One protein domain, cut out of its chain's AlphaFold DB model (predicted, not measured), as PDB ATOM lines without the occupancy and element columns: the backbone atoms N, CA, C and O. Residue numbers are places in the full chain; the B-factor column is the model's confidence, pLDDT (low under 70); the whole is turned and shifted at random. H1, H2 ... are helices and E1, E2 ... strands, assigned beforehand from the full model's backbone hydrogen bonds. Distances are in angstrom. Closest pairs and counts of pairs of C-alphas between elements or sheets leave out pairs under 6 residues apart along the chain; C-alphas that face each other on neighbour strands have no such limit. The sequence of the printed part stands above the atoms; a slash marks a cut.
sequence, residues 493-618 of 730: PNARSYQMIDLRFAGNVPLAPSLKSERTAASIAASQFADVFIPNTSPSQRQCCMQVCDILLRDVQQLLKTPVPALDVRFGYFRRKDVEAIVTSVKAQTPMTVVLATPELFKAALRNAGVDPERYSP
ATOM      1  N   PRO A 493     249.099 141.431 148.828       91.44
ATOM      2  CA  PRO A 493     248.581 142.697 149.347       91.44
ATOM      3  C   PRO A 493     247.564 143.388 148.420       91.44
ATOM      4  O   PRO A 493     246.709 144.140 148.895       91.44
ATOM      5  N   ASN A 494     247.597 143.128 147.106       91.00
ATOM      6  CA  ASN A 494     246.637 143.710 146.159       91.00
ATOM      7  C   ASN A 494     245.228 143.114 146.309       91.00
ATOM      8  O   ASN A 494     244.236 143.762 145.940       91.00
ATOM      9  N   ALA A 495     245.113 141.938 146.941       93.56
ATOM     10  CA  ALA A 495     243.839 141.310 147.274       93.56
ATOM     11  C   ALA A 495     242.990 142.152 148.244       93.56
ATOM     12  O   ALA A 495     241.783 141.909 148.358       93.56
ATOM     13  N   ARG A 496     243.583 143.182 148.877       94.56
ATOM     14  CA  ARG A 496     242.876 144.233 149.627       94.56
ATOM     15  C   ARG A 496     241.703 144.810 148.838       94.56
ATOM     16  O   ARG A 496     240.620 145.000 149.382       94.56
ATOM     17  N   SER A 497     241.904 145.062 147.545       94.06
ATOM     18  CA  SER A 497     240.878 145.648 146.673       94.06
ATOM     19  C   SER A 497     239.667 144.731 146.454       94.06
ATOM     20  O   SER A 497     238.584 145.211 146.131       94.06
ATOM     21  N   TYR A 498     239.811 143.423 146.674       95.31
ATOM     22  CA  TYR A 498     238.742 142.444 146.474       95.31
ATOM     23  C   TYR A 498     237.982 142.090 147.751       95.31
ATOM     24  O   TYR A 498     237.049 141.291 147.674       95.31
ATOM     25  N   GLN A 499     238.369 142.646 148.902       95.62
ATOM     26  CA  GLN A 499     237.698 142.394 150.175       95.62
ATOM     27  C   GLN A 499     236.241 142.845 150.159       95.62
ATOM     28  O   GLN A 499     235.876 143.781 149.449       95.62
ATOM     29  N   MET A 500     235.424 142.180 150.971       95.44
ATOM     30  CA  MET A 500     234.000 142.445 151.106       95.44
ATOM     31  C   MET A 500     233.710 143.418 152.254       95.44
ATOM     32  O   MET A 500     234.068 143.161 153.405       95.44
ATOM     33  N   ILE A 501     232.967 144.481 151.954       94.94
ATOM     34  CA  ILE A 501     232.453 145.458 152.918       94.94
ATOM     35  C   ILE A 501     230.955 145.226 153.119       94.94
ATOM     36  O   ILE A 501     230.230 145.043 152.144       94.94
ATOM     37  N   ASP A 502     230.514 145.210 154.381       93.12
ATOM     38  CA  ASP A 502     229.090 145.222 154.746       93.12
ATOM     39  C   ASP A 502     228.572 146.667 154.729       93.12
ATOM     40  O   ASP A 502     229.157 147.549 155.365       93.12
ATOM     41  N   LEU A 503     227.490 146.916 154.000       93.12
ATOM     42  CA  LEU A 503     226.832 148.212 153.898       93.12
ATOM     43  C   LEU A 503     225.421 148.080 154.462       93.12
ATOM     44  O   LEU A 503     224.561 147.445 153.860       93.12
ATOM     45  N   ARG A 504     225.185 148.716 155.614       93.81
ATOM     46  CA  ARG A 504     223.877 148.764 156.284       93.81
ATOM     47  C   ARG A 504     223.320 150.181 156.274       93.81
ATOM     48  O   ARG A 504     223.929 151.094 156.846       93.81
ATOM     49  N   PHE A 505     222.177 150.360 155.625       91.81
ATOM     50  CA  PHE A 505     221.463 151.626 155.483       91.81
ATOM     51  C   PHE A 505     220.325 151.730 156.501       91.81
ATOM     52  O   PHE A 505     219.636 150.755 156.786       91.81
ATOM     53  N   ALA A 506     220.113 152.934 157.035       90.19
ATOM     54  CA  ALA A 506     219.068 153.190 158.020       90.19
ATOM     55  C   ALA A 506     217.651 153.036 157.430       90.19
ATOM     56  O   ALA A 506     217.438 153.153 156.220       90.19
ATOM     57  N   GLY A 507     216.663 152.815 158.306       89.44
ATOM     58  CA  GLY A 507     215.254 152.600 157.948       89.44
ATOM     59  C   GLY A 507     214.644 153.697 157.060       89.44
ATOM     60  O   GLY A 507     213.809 153.417 156.198       89.44
ATOM     61  N   ASN A 508     215.112 154.932 157.229       89.44
ATOM     62  CA  ASN A 508     214.661 156.115 156.498       89.44
ATOM     63  C   ASN A 508     215.253 156.260 155.086       89.44
ATOM     64  O   ASN A 508     214.754 157.083 154.325       89.44
ATOM     65  N   VAL A 509     216.287 155.493 154.723       89.88
ATOM     66  CA  VAL A 509     216.869 155.536 153.375       89.88
ATOM     67  C   VAL A 509     215.908 154.850 152.399       89.88
ATOM     68  O   VAL A 509     215.599 153.667 152.590       89.88
ATOM     69  N   PRO A 510     215.420 155.553 151.360       90.19
ATOM     70  CA  PRO A 510     214.547 154.941 150.371       90.19
ATOM     71  C   PRO A 510     215.315 153.973 149.465       90.19
ATOM     72  O   PRO A 510     216.419 154.261 149.000       90.19
ATOM     73  N   LEU A 511     214.702 152.817 149.205       90.12
ATOM     74  CA  LEU A 511     215.275 151.748 148.387       90.12
ATOM     75  C   LEU A 511     214.831 151.858 146.928       90.12
ATOM     76  O   LEU A 511     213.718 152.293 146.626       90.12
ATOM     77  N   ALA A 512     215.690 151.408 146.019       85.62
ATOM     78  CA  ALA A 512     215.314 151.201 144.631       85.62
ATOM     79  C   ALA A 512     214.283 150.053 144.512       85.62
ATOM     80  O   ALA A 512     214.418 149.037 145.200       85.62
ATOM     81  N   PRO A 513     213.271 150.167 143.630       79.56
ATOM     82  CA  PRO A 513     212.287 149.112 143.397       79.56
ATOM     83  C   PRO A 513     212.950 147.798 142.970       79.56
ATOM     84  O   PRO A 513     213.716 147.745 142.002       79.56
ATOM     85  N   SER A 514     212.614 146.721 143.681       69.75
ATOM     86  CA  SER A 514     213.129 145.382 143.403       69.75
ATOM     87  C   SER A 514     212.581 144.834 142.085       69.75
ATOM     88  O   SER A 514     211.388 144.929 141.798       69.75
ATOM     89  N   LEU A 515     213.431 144.145 141.317       63.28
ATOM     90  CA  LEU A 515     213.026 143.425 140.101       63.28
ATOM     91  C   LEU A 515     211.967 142.338 140.355       63.28
ATOM     92  O   LEU A 515     211.303 141.901 139.410       63.28
ATOM     93  N   LYS A 516     211.840 141.860 141.605       59.75
ATOM     94  CA  LYS A 516     210.817 140.883 142.009       59.75
ATOM     95  C   LYS A 516     209.438 141.544 142.150       59.75
ATOM     96  O   LYS A 516     208.446 140.928 141.776       59.75
ATOM     97  N   SER A 517     209.382 142.773 142.667       58.75
ATOM     98  CA  SER A 517     208.129 143.491 142.932       58.75
ATOM     99  C   SER A 517     207.650 144.307 141.735       58.75
ATOM    100  O   SER A 517     206.448 144.424 141.526       58.75
ATOM    101  N   GLU A 518     208.571 144.861 140.939       60.81
ATOM    102  CA  GLU A 518     208.216 145.813 139.887       60.81
ATOM    103  C   GLU A 518     209.173 145.722 138.685       60.81
ATOM    104  O   GLU A 518     210.299 146.220 138.694       60.81
ATOM    105  N   ARG A 519     208.722 145.072 137.605       72.12
ATOM    106  CA  ARG A 519     209.492 144.920 136.357       72.12
ATOM    107  C   ARG A 519     209.275 146.103 135.416       72.12
ATOM    108  O   ARG A 519     208.764 145.943 134.310       72.12
ATOM    109  N   THR A 520     209.656 147.299 135.847       80.06
ATOM    110  CA  THR A 520     209.701 148.458 134.944       80.06
ATOM    111  C   THR A 520     210.952 148.401 134.066       80.06
ATOM    112  O   THR A 520     211.990 147.874 134.472       80.06
ATOM    113  N   ALA A 521     210.889 148.981 132.862       80.50
ATOM    114  CA  ALA A 521     212.054 149.080 131.978       80.50
ATOM    115  C   ALA A 521     213.242 149.786 132.663       80.50
ATOM    116  O   ALA A 521     214.391 149.390 132.476       80.50
ATOM    117  N   ALA A 522     212.956 150.779 133.513       80.00
ATOM    118  CA  ALA A 522     213.956 151.497 134.297       80.00
ATOM    119  C   ALA A 522     214.628 150.607 135.358       80.00
ATOM    120  O   ALA A 522     215.851 150.632 135.474       80.00
ATOM    121  N   SER A 523     213.865 149.778 136.085       79.19
ATOM    122  CA  SER A 523     214.432 148.829 137.059       79.19
ATOM    123  C   SER A 523     215.299 147.763 136.369       79.19
ATOM    124  O   SER A 523     216.411 147.467 136.813       79.19
ATOM    125  N   ILE A 524     214.861 147.257 135.208       81.56
ATOM    126  CA  ILE A 524     215.646 146.311 134.394       81.56
ATOM    127  C   ILE A 524     216.959 146.949 133.927       81.56
ATOM    128  O   ILE A 524     218.015 146.325 134.046       81.56
ATOM    129  N   ALA A 525     216.919 148.188 133.431       82.75
ATOM    130  CA  ALA A 525     218.115 148.912 133.013       82.75
ATOM    131  C   ALA A 525     219.081 149.154 134.185       82.75
ATOM    132  O   ALA A 525     220.274 148.886 134.052       82.75
ATOM    133  N   ALA A 526     218.569 149.573 135.347       84.06
ATOM    134  CA  ALA A 526     219.372 149.794 136.550       84.06
ATOM    135  C   ALA A 526     220.066 148.511 137.039       84.06
ATOM    136  O   ALA A 526     221.210 148.552 137.487       84.06
ATOM    137  N   SER A 527     219.417 147.352 136.888       83.62
ATOM    138  CA  SER A 527     219.973 146.062 137.318       83.62
ATOM    139  C   SER A 527     221.254 145.636 136.595       83.62
ATOM    140  O   SER A 527     221.979 144.776 137.094       83.62
ATOM    141  N   GLN A 528     221.559 146.238 135.441       84.62
ATOM    142  CA  GLN A 528     222.805 145.993 134.708       84.62
ATOM    143  C   GLN A 528     224.039 146.542 135.436       84.62
ATOM    144  O   GLN A 528     225.155 146.192 135.065       84.62
ATOM    145  N   PHE A 529     223.830 147.380 136.453       86.94
ATOM    146  CA  PHE A 529     224.875 148.009 137.256       86.94
ATOM    147  C   PHE A 529     224.817 147.594 138.733       86.94
ATOM    148  O   PHE A 529     225.449 148.224 139.572       86.94
ATOM    149  N   ALA A 530     224.040 146.558 139.074       86.25
ATOM    150  CA  ALA A 530     223.818 146.143 140.463       86.25
ATOM    151  C   ALA A 530     225.086 145.630 141.173       86.25
ATOM    152  O   ALA A 530     225.103 145.496 142.391       86.25
ATOM    153  N   ASP A 531     226.132 145.309 140.416       88.19
ATOM    154  CA  ASP A 531     227.421 144.845 140.915       88.19
ATOM    155  C   ASP A 531     228.369 145.973 141.341       88.19
ATOM    156  O   ASP A 531     229.395 145.679 141.952       88.19
ATOM    157  N   VAL A 532     228.038 147.235 141.047       90.44
ATOM    158  CA  VAL A 532     228.899 148.402 141.279       90.44
ATOM    159  C   VAL A 532     228.157 149.474 142.074       90.44
ATOM    160  O   VAL A 532     227.006 149.795 141.789       90.44
ATOM    161  N   PHE A 533     228.825 150.078 143.058       91.75
ATOM    162  CA  PHE A 533     228.274 151.234 143.757       91.75
ATOM    163  C   PHE A 533     228.441 152.495 142.904       91.75
ATOM    164  O   PHE A 533     229.563 152.945 142.642       91.75
ATOM    165  N   ILE A 534     227.313 153.079 142.501       91.00
ATOM    166  CA  ILE A 534     227.255 154.332 141.750       91.00
ATOM    167  C   ILE A 534     226.862 155.461 142.718       91.00
ATOM    168  O   ILE A 534     225.799 155.381 143.339       91.00
ATOM    169  N   PRO A 535     227.665 156.533 142.843       91.19
ATOM    170  CA  PRO A 535     227.332 157.661 143.709       91.19
ATOM    171  C   PRO A 535     225.992 158.300 143.333       91.19
ATOM    172  O   PRO A 535     225.673 158.425 142.148       91.19
ATOM    173  N   ASN A 536     225.239 158.763 144.333       91.38
ATOM    174  CA  ASN A 536     223.916 159.381 144.192       91.38
ATOM    175  C   ASN A 536     222.831 158.446 143.631       91.38
ATOM    176  O   ASN A 536     221.879 158.913 143.010       91.38
ATOM    177  N   THR A 537     222.955 157.135 143.850       91.44
ATOM    178  CA  THR A 537     221.910 156.152 143.515       91.44
ATOM    179  C   THR A 537     221.391 155.455 144.767       91.44
ATOM    180  O   THR A 537     222.108 155.313 145.758       91.44
ATOM    181  N   SER A 538     220.122 155.058 144.745       90.69
ATOM    182  CA  SER A 538     219.484 154.362 145.860       90.69
ATOM    183  C   SER A 538     219.883 152.887 145.881       90.69
ATOM    184  O   SER A 538     219.886 152.241 144.827       90.69
ATOM    185  N   PRO A 539     220.165 152.317 147.064       90.06
ATOM    186  CA  PRO A 539     220.484 150.904 147.185       90.06
ATOM    187  C   PRO A 539     219.245 150.044 146.906       90.06
ATOM    188  O   PRO A 539     218.110 150.455 147.144       90.06
ATOM    189  N   SER A 540     219.455 148.825 146.416       84.94
ATOM    190  CA  SER A 540     218.377 147.853 146.173       84.94
ATOM    191  C   SER A 540     217.874 147.173 147.451       84.94
ATOM    192  O   SER A 540     216.754 146.670 147.478       84.94
ATOM    193  N   GLN A 541     218.701 147.138 148.497       87.81
ATOM    194  CA  GLN A 541     218.442 146.473 149.773       87.81
ATOM    195  C   GLN A 541     219.002 147.314 150.926       87.81
ATOM    196  O   GLN A 541     219.927 148.104 150.734       87.81
ATOM    197  N   ARG A 542     218.446 147.140 152.133       89.88
ATOM    198  CA  ARG A 542     218.925 147.840 153.342       89.88
ATOM    199  C   ARG A 542     220.297 147.370 153.780       89.88
ATOM    200  O   ARG A 542     221.089 148.171 154.263       89.88
ATOM    201  N   GLN A 543     220.560 146.088 153.598       91.19
ATOM    202  CA  GLN A 543     221.865 145.507 153.795       91.19
ATOM    203  C   GLN A 543     222.355 144.970 152.460       91.19
ATOM    204  O   GLN A 543     221.624 144.284 151.748       91.19
ATOM    205  N   CYS A 544     223.581 145.316 152.094       89.31
ATOM    206  CA  CYS A 544     224.243 144.722 150.950       89.31
ATOM    207  C   CYS A 544     225.739 144.588 151.209       89.31
ATOM    208  O   CYS A 544     226.347 145.357 151.951       89.31
ATOM    209  N   CYS A 545     226.348 143.595 150.573       90.69
ATOM    210  CA  CYS A 545     227.781 143.379 150.633       90.69
ATOM    211  C   CYS A 545     228.392 143.673 149.268       90.69
ATOM    212  O   CYS A 545     227.935 143.142 148.255       90.69
ATOM    213  N   MET A 546     229.445 144.487 149.234       92.75
ATOM    214  CA  MET A 546     230.135 144.843 147.991       92.75
ATOM    215  C   MET A 546     231.639 144.674 148.139       92.75
ATOM    216  O   MET A 546     232.191 144.807 149.234       92.75
ATOM    217  N   GLN A 547     232.317 144.367 147.036       94.69
ATOM    218  CA  GLN A 547     233.773 144.319 147.035       94.69
ATOM    219  C   GLN A 547     234.338 145.733 146.865       94.69
ATOM    220  O   GLN A 547     233.779 146.536 146.122       94.69
ATOM    221  N   VAL A 548     235.454 146.047 147.528       94.75
ATOM    222  CA  VAL A 548     235.982 147.427 147.568       94.75
ATOM    223  C   VAL A 548     236.280 147.994 146.177       94.75
ATOM    224  O   VAL A 548     236.015 149.166 145.922       94.75
ATOM    225  N   CYS A 549     236.793 147.187 145.248       91.38
ATOM    226  CA  CYS A 549     237.084 147.656 143.893       91.38
ATOM    227  C   CYS A 549     235.834 147.991 143.071       91.38
ATOM    228  O   CYS A 549     235.960 148.677 142.060       91.38
ATOM    229  N   ASP A 550     234.660 147.532 143.503       92.06
ATOM    230  CA  ASP A 550     233.376 147.826 142.870       92.06
ATOM    231  C   ASP A 550     232.718 149.079 143.494       92.06
ATOM    232  O   ASP A 550     231.602 149.448 143.139       92.06
ATOM    233  N   ILE A 551     233.418 149.783 144.399       93.31
ATOM    234  CA  ILE A 551     232.997 151.067 144.969       93.31
ATOM    235  C   ILE A 551     233.679 152.219 144.217       93.31
ATOM    236  O   ILE A 551     234.848 152.545 144.448       93.31
ATOM    237  N   LEU A 552     232.937 152.872 143.316       88.88
ATOM    238  CA  LEU A 552     233.448 153.939 142.442       88.88
ATOM    239  C   LEU A 552     233.436 155.321 143.112       88.88
ATOM    240  O   LEU A 552     232.923 156.300 142.569       88.88
ATOM    241  N   LEU A 553     234.014 155.408 144.309       92.31
ATOM    242  CA  LEU A 553     234.201 156.663 145.035       92.31
ATOM    243  C   LEU A 553     235.658 157.099 144.995       92.31
ATOM    244  O   LEU A 553     236.556 156.306 145.270       92.31
ATOM    245  N   ARG A 554     235.892 158.383 144.711       90.75
ATOM    246  CA  ARG A 554     237.240 158.960 144.637       90.75
ATOM    247  C   ARG A 554     238.048 158.701 145.910       90.75
ATOM    248  O   ARG A 554     239.190 158.263 145.810       90.75
ATOM    249  N   ASP A 555     237.447 158.912 147.076       91.81
ATOM    250  CA  ASP A 555     238.116 158.743 148.373       91.81
ATOM    251  C   ASP A 555     238.508 157.279 148.615       91.81
ATOM    252  O   ASP A 555     239.610 156.992 149.075       91.81
ATOM    253  N   VAL A 556     237.651 156.336 148.208       92.75
ATOM    254  CA  VAL A 556     237.924 154.894 148.299       92.75
ATOM    255  C   VAL A 556     239.054 154.495 147.344       92.75
ATOM    256  O   VAL A 556     239.968 153.771 147.733       92.75
ATOM    257  N   GLN A 557     239.062 155.022 146.118       90.38
ATOM    258  CA  GLN A 557     240.151 154.776 145.163       90.38
ATOM    259  C   GLN A 557     241.479 155.407 145.611       90.38
ATOM    260  O   GLN A 557     242.546 154.853 145.350       90.38
ATOM    261  N   GLN A 558     241.448 156.548 146.306       90.81
ATOM    262  CA  GLN A 558     242.637 157.138 146.929       90.81
ATOM    263  C   GLN A 558     243.128 156.296 148.109       90.81
ATOM    264  O   GLN A 558     244.328 156.038 148.214       90.81
ATOM    265  N   LEU A 559     242.216 155.795 148.942       91.88
ATOM    266  CA  LEU A 559     242.533 154.885 150.037       91.88
ATOM    267  C   LEU A 559     243.204 153.602 149.526       91.88
ATOM    268  O   LEU A 559     244.187 153.153 150.111       91.88
ATOM    269  N   LEU A 560     242.770 153.057 148.386       90.62
ATOM    270  CA  LEU A 560     243.411 151.898 147.751       90.62
ATOM    271  C   LEU A 560     244.852 152.152 147.275       90.62
ATOM    272  O   LEU A 560     245.581 151.182 147.064       90.62
ATOM    273  N   LYS A 561     245.289 153.410 147.150       89.94
ATOM    274  CA  LYS A 561     246.677 153.784 146.810       89.94
ATOM    275  C   LYS A 561     247.572 153.967 148.041       89.94
ATOM    276  O   LYS A 561     248.783 154.092 147.898       89.94
ATOM    277  N   THR A 562     246.997 153.991 149.243       91.44
ATOM    278  CA  THR A 562     247.762 154.081 150.499       91.44
ATOM    279  C   THR A 562     248.528 152.781 150.772       91.44
ATOM    280  O   THR A 562     248.095 151.723 150.298       91.44
ATOM    281  N   PRO A 563     249.639 152.815 151.536       90.56
ATOM    282  CA  PRO A 563     250.382 151.605 151.886       90.56
ATOM    283  C   PRO A 563     249.475 150.567 152.551       90.56
ATOM    284  O   PRO A 563     248.573 150.912 153.317       90.56
ATOM    285  N   VAL A 564     249.707 149.296 152.228       91.94
ATOM    286  CA  VAL A 564     248.879 148.182 152.693       91.94
ATOM    287  C   VAL A 564     249.236 147.844 154.153       91.94
ATOM    288  O   VAL A 564     250.397 147.539 154.424       91.94
ATOM    289  N   PRO A 565     248.280 147.916 155.100       90.94
ATOM    290  CA  PRO A 565     248.452 147.447 156.475       90.94
ATOM    291  C   PRO A 565     248.768 145.948 156.574       90.94
ATOM    292  O   PRO A 565     248.561 145.189 155.630       90.94
ATOM    293  N   ALA A 566     249.206 145.512 157.758       90.88
ATOM    294  CA  ALA A 566     249.317 144.091 158.075       90.88
ATOM    295  C   ALA A 566     247.947 143.394 157.998       90.88
ATOM    296  O   ALA A 566     246.913 144.007 158.265       90.88
ATOM    297  N   LEU A 567     247.960 142.111 157.634       92.81
ATOM    298  CA  LEU A 567     246.756 141.305 157.480       92.81
ATOM    299  C   LEU A 567     246.096 141.029 158.839       92.81
ATOM    300  O   LEU A 567     246.671 140.353 159.689       92.81
ATOM    301  N   ASP A 568     244.864 141.497 159.001       92.50
ATOM    302  CA  ASP A 568     244.007 141.252 160.159       92.50
ATOM    303  C   ASP A 568     242.948 140.170 159.875       92.50
ATOM    304  O   ASP A 568     242.463 140.020 158.750       92.50
ATOM    305  N   VAL A 569     242.541 139.423 160.907       90.12
ATOM    306  CA  VAL A 569     241.553 138.336 160.768       90.12
ATOM    307  C   VAL A 569     240.163 138.849 160.389       90.12
ATOM    308  O   VAL A 569     239.437 138.176 159.655       90.12
ATOM    309  N   ARG A 570     239.777 140.027 160.883       89.06
ATOM    310  CA  ARG A 570     238.446 140.612 160.677       89.06
ATOM    311  C   ARG A 570     238.451 141.608 159.525       89.06
ATOM    312  O   ARG A 570     237.578 141.548 158.663       89.06
ATOM    313  N   PHE A 571     239.438 142.501 159.497       91.44
ATOM    314  CA  PHE A 571     239.498 143.622 158.556       91.44
ATOM    315  C   PHE A 571     240.411 143.367 157.353       91.44
ATOM    316  O   PHE A 571     240.456 144.185 156.429       91.44
ATOM    317  N   GLY A 572     241.116 142.235 157.313       93.56
ATOM    318  CA  GLY A 572     242.043 141.907 156.237       93.56
ATOM    319  C   GLY A 572     243.157 142.942 156.152       93.56
ATOM    320  O   GLY A 572     243.741 143.329 157.155       93.56
ATOM    321  N   TYR A 573     243.425 143.433 154.956       95.25
ATOM    322  CA  TYR A 573     244.397 144.487 154.690       95.25
ATOM    323  C   TYR A 573     243.834 145.907 154.872       95.25
ATOM    324  O   TYR A 573     244.294 146.850 154.231       95.25
ATOM    325  N   PHE A 574     242.820 146.092 155.710       94.88
ATOM    326  CA  PHE A 574     242.356 147.416 156.121       94.88
ATOM    327  C   PHE A 574     242.471 147.556 157.631       94.88
ATOM    328  O   PHE A 574     242.349 146.585 158.373       94.88
ATOM    329  N   ARG A 575     242.662 148.786 158.107       93.81
ATOM    330  CA  ARG A 575     242.435 149.099 159.520       93.81
ATOM    331  C   ARG A 575     240.947 149.360 159.722       93.81
ATOM    332  O   ARG A 575     240.265 149.790 158.792       93.81
ATOM    333  N   ARG A 576     240.463 149.214 160.956       93.44
ATOM    334  CA  ARG A 576     239.076 149.547 161.330       93.44
ATOM    335  C   ARG A 576     238.637 150.920 160.795       93.44
ATOM    336  O   ARG A 576     237.644 151.006 160.083       93.44
ATOM    337  N   LYS A 577     239.459 151.953 161.018       93.88
ATOM    338  CA  LYS A 577     239.212 153.323 160.537       93.88
ATOM    339  C   LYS A 577     239.088 153.449 159.015       93.88
ATOM    340  O   LYS A 577     238.371 154.312 158.527       93.88
ATOM    341  N   ASP A 578     239.794 152.604 158.262       94.44
ATOM    342  CA  ASP A 578     239.757 152.633 156.800       94.44
ATOM    343  C   ASP A 578     238.414 152.053 156.310       94.44
ATOM    344  O   ASP A 578     237.790 152.610 155.410       94.44
ATOM    345  N   VAL A 579     237.924 150.983 156.952       94.06
ATOM    346  CA  VAL A 579     236.599 150.394 156.680       94.06
ATOM    347  C   VAL A 579     235.475 151.358 157.058       94.06
ATOM    348  O   VAL A 579     234.567 151.580 156.258       94.06
ATOM    349  N   GLU A 580     235.549 151.974 158.237       94.50
ATOM    350  CA  GLU A 580     234.580 152.983 158.687       94.50
ATOM    351  C   GLU A 580     234.531 154.187 157.739       94.50
ATOM    352  O   GLU A 580     233.443 154.660 157.402       94.50
ATOM    353  N   ALA A 581     235.687 154.646 157.246       95.31
ATOM    354  CA  ALA A 581     235.760 155.716 156.256       95.31
ATOM    355  C   ALA A 581     235.065 155.327 154.942       95.31
ATOM    356  O   ALA A 581     234.263 156.107 154.434       95.31
ATOM    357  N   ILE A 582     235.292 154.109 154.428       95.62
ATOM    358  CA  ILE A 582     234.608 153.606 153.221       95.62
ATOM    359  C   ILE A 582     233.088 153.614 153.423       95.62
ATOM    360  O   ILE A 582     232.360 154.161 152.593       95.62
ATOM    361  N   VAL A 583     232.602 153.038 154.528       95.06
ATOM    362  CA  VAL A 583     231.163 152.966 154.836       95.06
ATOM    363  C   VAL A 583     230.564 154.369 154.969       95.06
ATOM    364  O   VAL A 583     229.486 154.633 154.435       95.06
ATOM    365  N   THR A 584     231.270 155.285 155.631       95.31
ATOM    366  CA  THR A 584     230.840 156.680 155.802       95.31
ATOM    367  C   THR A 584     230.740 157.399 154.457       95.31
ATOM    368  O   THR A 584     229.714 158.019 154.176       95.31
ATOM    369  N   SER A 585     231.743 157.262 153.582       95.06
ATOM    370  CA  SER A 585     231.723 157.855 152.239       95.06
ATOM    371  C   SER A 585     230.585 157.304 151.373       95.06
ATOM    372  O   SER A 585     229.950 158.065 150.645       95.06
ATOM    373  N   VAL A 586     230.287 156.004 151.465       94.25
ATOM    374  CA  VAL A 586     229.155 155.382 150.754       94.25
ATOM    375  C   VAL A 586     227.821 155.947 151.242       94.25
ATOM    376  O   VAL A 586     227.001 156.392 150.434       94.25
ATOM    377  N   LYS A 587     227.613 155.998 152.562       92.94
ATOM    378  CA  LYS A 587     226.385 156.544 153.160       92.94
ATOM    379  C   LYS A 587     226.182 158.018 152.811       92.94
ATOM    380  O   LYS A 587     225.067 158.402 152.471       92.94
ATOM    381  N   ALA A 588     227.247 158.820 152.817       93.12
ATOM    382  CA  ALA A 588     227.192 160.238 152.459       93.12
ATOM    383  C   ALA A 588     226.760 160.489 151.001       93.12
ATOM    384  O   ALA A 588     226.215 161.543 150.692       93.12
ATOM    385  N   GLN A 589     226.993 159.524 150.109       92.44
ATOM    386  CA  GLN A 589     226.664 159.607 148.680       92.44
ATOM    387  C   GLN A 589     225.341 158.907 148.338       92.44
ATOM    388  O   GLN A 589     225.032 158.710 147.163       92.44
ATOM    389  N   THR A 590     224.569 158.500 149.348       91.69
ATOM    390  CA  THR A 590     223.268 157.848 149.168       91.69
ATOM    391  C   THR A 590     222.145 158.890 149.277       91.69
ATOM    392  O   THR A 590     222.066 159.587 150.289       91.69
ATOM    393  N   PRO A 591     221.273 159.034 148.262       91.69
ATOM    394  CA  PRO A 591     220.238 160.066 148.249       91.69
ATOM    395  C   PRO A 591     219.059 159.727 149.177       91.69
ATOM    396  O   PRO A 591     218.714 158.564 149.375       91.69
ATOM    397  N   MET A 592     218.375 160.763 149.679       90.50
ATOM    398  CA  MET A 592     217.117 160.643 150.447       90.50
ATOM    399  C   MET A 592     215.866 160.576 149.553       90.50
ATOM    400  O   MET A 592     214.737 160.660 150.028       90.50
ATOM    401  N   THR A 593     216.062 160.429 148.248       89.31
ATOM    402  CA  THR A 593     215.020 160.202 147.244       89.31
ATOM    403  C   THR A 593     215.389 158.978 146.415       89.31
ATOM    404  O   THR A 593     216.560 158.607 146.338       89.31
ATOM    405  N   VAL A 594     214.395 158.328 145.800       89.44
ATOM    406  CA  VAL A 594     214.649 157.161 144.944       89.44
ATOM    407  C   VAL A 594     215.316 157.616 143.647       89.44
ATOM    408  O   VAL A 594     214.684 158.269 142.818       89.44
ATOM    409  N   VAL A 595     216.582 157.243 143.454       91.00
ATOM    410  CA  VAL A 595     217.352 157.506 142.233       91.00
ATOM    411  C   VAL A 595     217.900 156.191 141.696       91.00
ATOM    412  O   VAL A 595     218.700 155.521 142.343       91.00
ATOM    413  N   LEU A 596     217.470 155.811 140.494       89.31
ATOM    414  CA  LEU A 596     217.920 154.585 139.840       89.31
ATOM    415  C   LEU A 596     219.270 154.774 139.144       89.31
ATOM    416  O   LEU A 596     219.561 155.835 138.589       89.31
ATOM    417  N   ALA A 597     220.065 153.705 139.111       89.25
ATOM    418  CA  ALA A 597     221.282 153.659 138.317       89.25
ATOM    419  C   ALA A 597     220.973 153.831 136.822       89.25
ATOM    420  O   ALA A 597     220.103 153.159 136.265       89.25
ATOM    421  N   THR A 598     221.718 154.717 136.162       89.25
ATOM    422  CA  THR A 598     221.640 154.939 134.715       89.25
ATOM    423  C   THR A 598     223.023 154.785 134.079       89.25
ATOM    424  O   THR A 598     224.032 155.004 134.759       89.25
ATOM    425  N   PRO A 599     223.108 154.472 132.771       87.06
ATOM    426  CA  PRO A 599     224.390 154.402 132.071       87.06
ATOM    427  C   PRO A 599     225.213 155.694 132.179       87.06
ATOM    428  O   PRO A 599     226.437 155.640 132.247       87.06
ATOM    429  N   GLU A 600     224.557 156.856 132.226       87.44
ATOM    430  CA  GLU A 600     225.242 158.149 132.327       87.44
ATOM    431  C   GLU A 600     225.813 158.402 133.724       87.44
ATOM    432  O   GLU A 600     226.962 158.832 133.841       87.44
ATOM    433  N   LEU A 601     225.069 158.055 134.781       89.38
ATOM    434  CA  LEU A 601     225.589 158.094 136.152       89.38
ATOM    435  C   LEU A 601     226.748 157.108 136.332       89.38
ATOM    436  O   LEU A 601     227.755 157.458 136.942       89.38
ATOM    437  N   PHE A 602     226.654 155.916 135.742       88.25
ATOM    438  CA  PHE A 602     227.731 154.929 135.762       88.25
ATOM    439  C   PHE A 602     229.006 155.444 135.070       88.25
ATOM    440  O   PHE A 602     230.085 155.423 135.661       88.25
ATOM    441  N   LYS A 603     228.896 155.994 133.852       87.38
ATOM    442  CA  LYS A 603     230.034 156.618 133.146       87.38
ATOM    443  C   LYS A 603     230.623 157.791 133.932       87.38
ATOM    444  O   LYS A 603     231.841 157.957 133.970       87.38
ATOM    445  N   ALA A 604     229.780 158.620 134.551       88.44
ATOM    446  CA  ALA A 604     230.233 159.725 135.390       88.44
ATOM    447  C   ALA A 604     230.992 159.225 136.629       88.44
ATOM    448  O   ALA A 604     232.055 159.762 136.940       88.44
ATOM    449  N   ALA A 605     230.501 158.169 137.280       87.88
ATOM    450  CA  ALA A 605     231.167 157.529 138.410       87.88
ATOM    451  C   ALA A 605     232.555 157.000 138.027       87.88
ATOM    452  O   ALA A 605     233.525 157.285 138.725       87.88
ATOM    453  N   LEU A 606     232.678 156.323 136.881       86.69
ATOM    454  CA  LEU A 606     233.961 155.837 136.359       86.69
ATOM    455  C   LEU A 606     234.962 156.977 136.130       86.69
ATOM    456  O   LEU A 606     236.090 156.918 136.623       86.69
ATOM    457  N   ARG A 607     234.528 158.056 135.459       86.94
ATOM    458  CA  ARG A 607     235.363 159.250 135.234       86.94
ATOM    459  C   ARG A 607     235.825 159.880 136.547       86.94
ATOM    460  O   ARG A 607     237.002 160.196 136.691       86.94
ATOM    461  N   ASN A 608     234.923 160.025 137.516       85.69
ATOM    462  CA  ASN A 608     235.226 160.632 138.815       85.69
ATOM    463  C   ASN A 608     236.144 159.757 139.681       85.69
ATOM    464  O   ASN A 608     236.966 160.280 140.436       85.69
ATOM    465  N   ALA A 609     236.016 158.435 139.564       83.19
ATOM    466  CA  ALA A 609     236.873 157.461 140.228       83.19
ATOM    467  C   ALA A 609     238.259 157.333 139.559       83.19
ATOM    468  O   ALA A 609     239.162 156.738 140.145       83.19
ATOM    469  N   GLY A 610     238.445 157.899 138.358       80.00
ATOM    470  CA  GLY A 610     239.667 157.744 137.567       80.00
ATOM    471  C   GLY A 610     239.871 156.311 137.071       80.00
ATOM    472  O   GLY A 610     241.011 155.870 136.942       80.00
ATOM    473  N   VAL A 611     238.776 155.577 136.853       78.25
ATOM    474  CA  VAL A 611     238.781 154.190 136.374       78.25
ATOM    475  C   VAL A 611     238.463 154.184 134.883       78.25
ATOM    476  O   VAL A 611     237.493 154.811 134.454       78.25
ATOM    477  N   ASP A 612     239.271 153.469 134.102       70.69
ATOM    478  CA  ASP A 612     239.067 153.334 132.661       70.69
ATOM    479  C   ASP A 612     237.725 152.626 132.358       70.69
ATOM    480  O   ASP A 612     237.501 151.509 132.851       70.69
ATOM    481  N   PRO A 613     236.819 153.238 131.568       65.88
ATOM    482  CA  PRO A 613     235.567 152.614 131.153       65.88
ATOM    483  C   PRO A 613     235.740 151.291 130.403       65.88
ATOM    484  O   PRO A 613     234.828 150.461 130.454       65.88
ATOM    485  N   GLU A 614     236.882 151.060 129.748       58.69
ATOM    486  CA  GLU A 614     237.146 149.815 129.015       58.69
ATOM    487  C   GLU A 614     237.138 148.583 129.926       58.69
ATOM    488  O   GLU A 614     236.717 147.509 129.496       58.69
ATOM    489  N   ARG A 615     237.453 148.747 131.220       61.22
ATOM    490  CA  ARG A 615     237.351 147.681 132.233       61.22
ATOM    491  C   ARG A 615     235.938 147.101 132.348       61.22
ATOM    492  O   ARG A 615     235.763 145.939 132.712       61.22
ATOM    493  N   TYR A 616     234.931 147.912 132.040       61.94
ATOM    494  CA  TYR A 616     233.525 147.535 132.087       61.94
ATOM    495  C   TYR A 616     232.898 147.483 130.695       61.94
ATOM    496  O   TYR A 616     231.689 147.297 130.609       61.94
ATOM    497  N   SER A 617     233.651 147.646 129.607       51.94
ATOM    498  CA  SER A 617     233.089 147.479 128.267       51.94
ATOM    499  C   SER A 617     232.852 145.987 128.000       51.94
ATOM    500  O   SER A 617     233.709 145.170 128.351       51.94
ATOM    501  N   PRO A 618     231.711 145.584 127.406       45.72
ATOM    502  CA  PRO A 618     231.586 144.241 126.856       45.72
ATOM    503  C   PRO A 618     232.750 144.042 125.887       45.72
ATOM    504  O   PRO A 618     232.932 144.858 124.981       45.72
TER     505      PRO A 618
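Overview. This is residues 493 to 618 of the 730 residues of an uncharacterized protein of Capsaspora owczarzaki (strain ATCC 30864) (UniProt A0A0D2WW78). Picture a small ribbon of two antiparallel strands, E1 and E2, near the middle, with the longest helix, H4, packed beside E1 and H3 folded back along H4 as a helical hairpin. H1 and H2 lie toward opposite ends of the long axis, H5 and the short H6 lie away from H4, and residues 516 to 521 stick out at H2's end. The printed part has 126 residues, 59 of them, under half, in named elements, in the order H1, E1, H2, E2, H3, H4, H5, H6. The class is mostly helix, and the whole is compact, with a radius of gyration of the C-alphas of 14.9 A and spans of 46 by 35 by 21 A.

Along the chain. Find C-alpha 493 at (248.581, 142.697, 149.347), where H1 begins; it runs through residue 498, 10.3 A. E1 takes residues 500 to 504, 13.0 A. Next look for H2 at residues 521 to 529, 13.9 A, and E2 at 543 to 547, 13.7 A. H3 is residues 554 to 559, 8.6 A. H4 begins at C-alpha 576, at (239.076, 149.547, 161.330), and runs 18.3 A to residue 588. H5 is residues 599 to 609, 15.2 A, and H6, residues 613 to 616, ends at C-alpha 616, at (233.525, 147.535, 132.087).

Arrangement. E1 and E2 are antiparallel neighbours at 155 degrees; look for N 501 and O 546, 2.8 A apart, and N 544 and O 503, 2.9 A apart. The closest C-alphas of H1 and E2, Tyr 498 and Gln 547, are 5.3 A apart. The closest of E1 and H4, Leu 503 and Val 583, are 6.5 A apart. H3 and H4, a hairpin, touch at a shallow tilt of 4 degrees, opposite ways, closest at C-alphas 556 and 582, 6.1 A. H3 and H5 only just touch, with 3 pairs of C-alphas within 8 A, closest at Arg 554 and Ala 609, 4.7 A. H5 and H6 touch only at the corner, and only just, with 3 such pairs, closest at C-alphas 606 and 613, 6.3 A. H2 and H5 are close but not clearly touching, closest at C-alphas 529 and 602, 7.6 A. H4 and H5 are apart. In H3, H4 and H5 every O i to N i+4 pair is within hydrogen-bond range; in H2 3 of 5 are, in H1 0 of 2, against 3 of 3 O i to N i+3 pairs, and H6, with 4 residues, is too short for any O i to N i+4 pair.

Size, cuts and confidence. The C-alphas of Thr 520 and Ala 566, the two farthest apart, are 46.1 A apart. The printed part has no cut. The links E1 to H2, H2 to E2 and H3 to H4 are long. Confidence is under 70 at residues 514 to 518 and 613 to 618; the mean pLDDT of the printed part is 87.2.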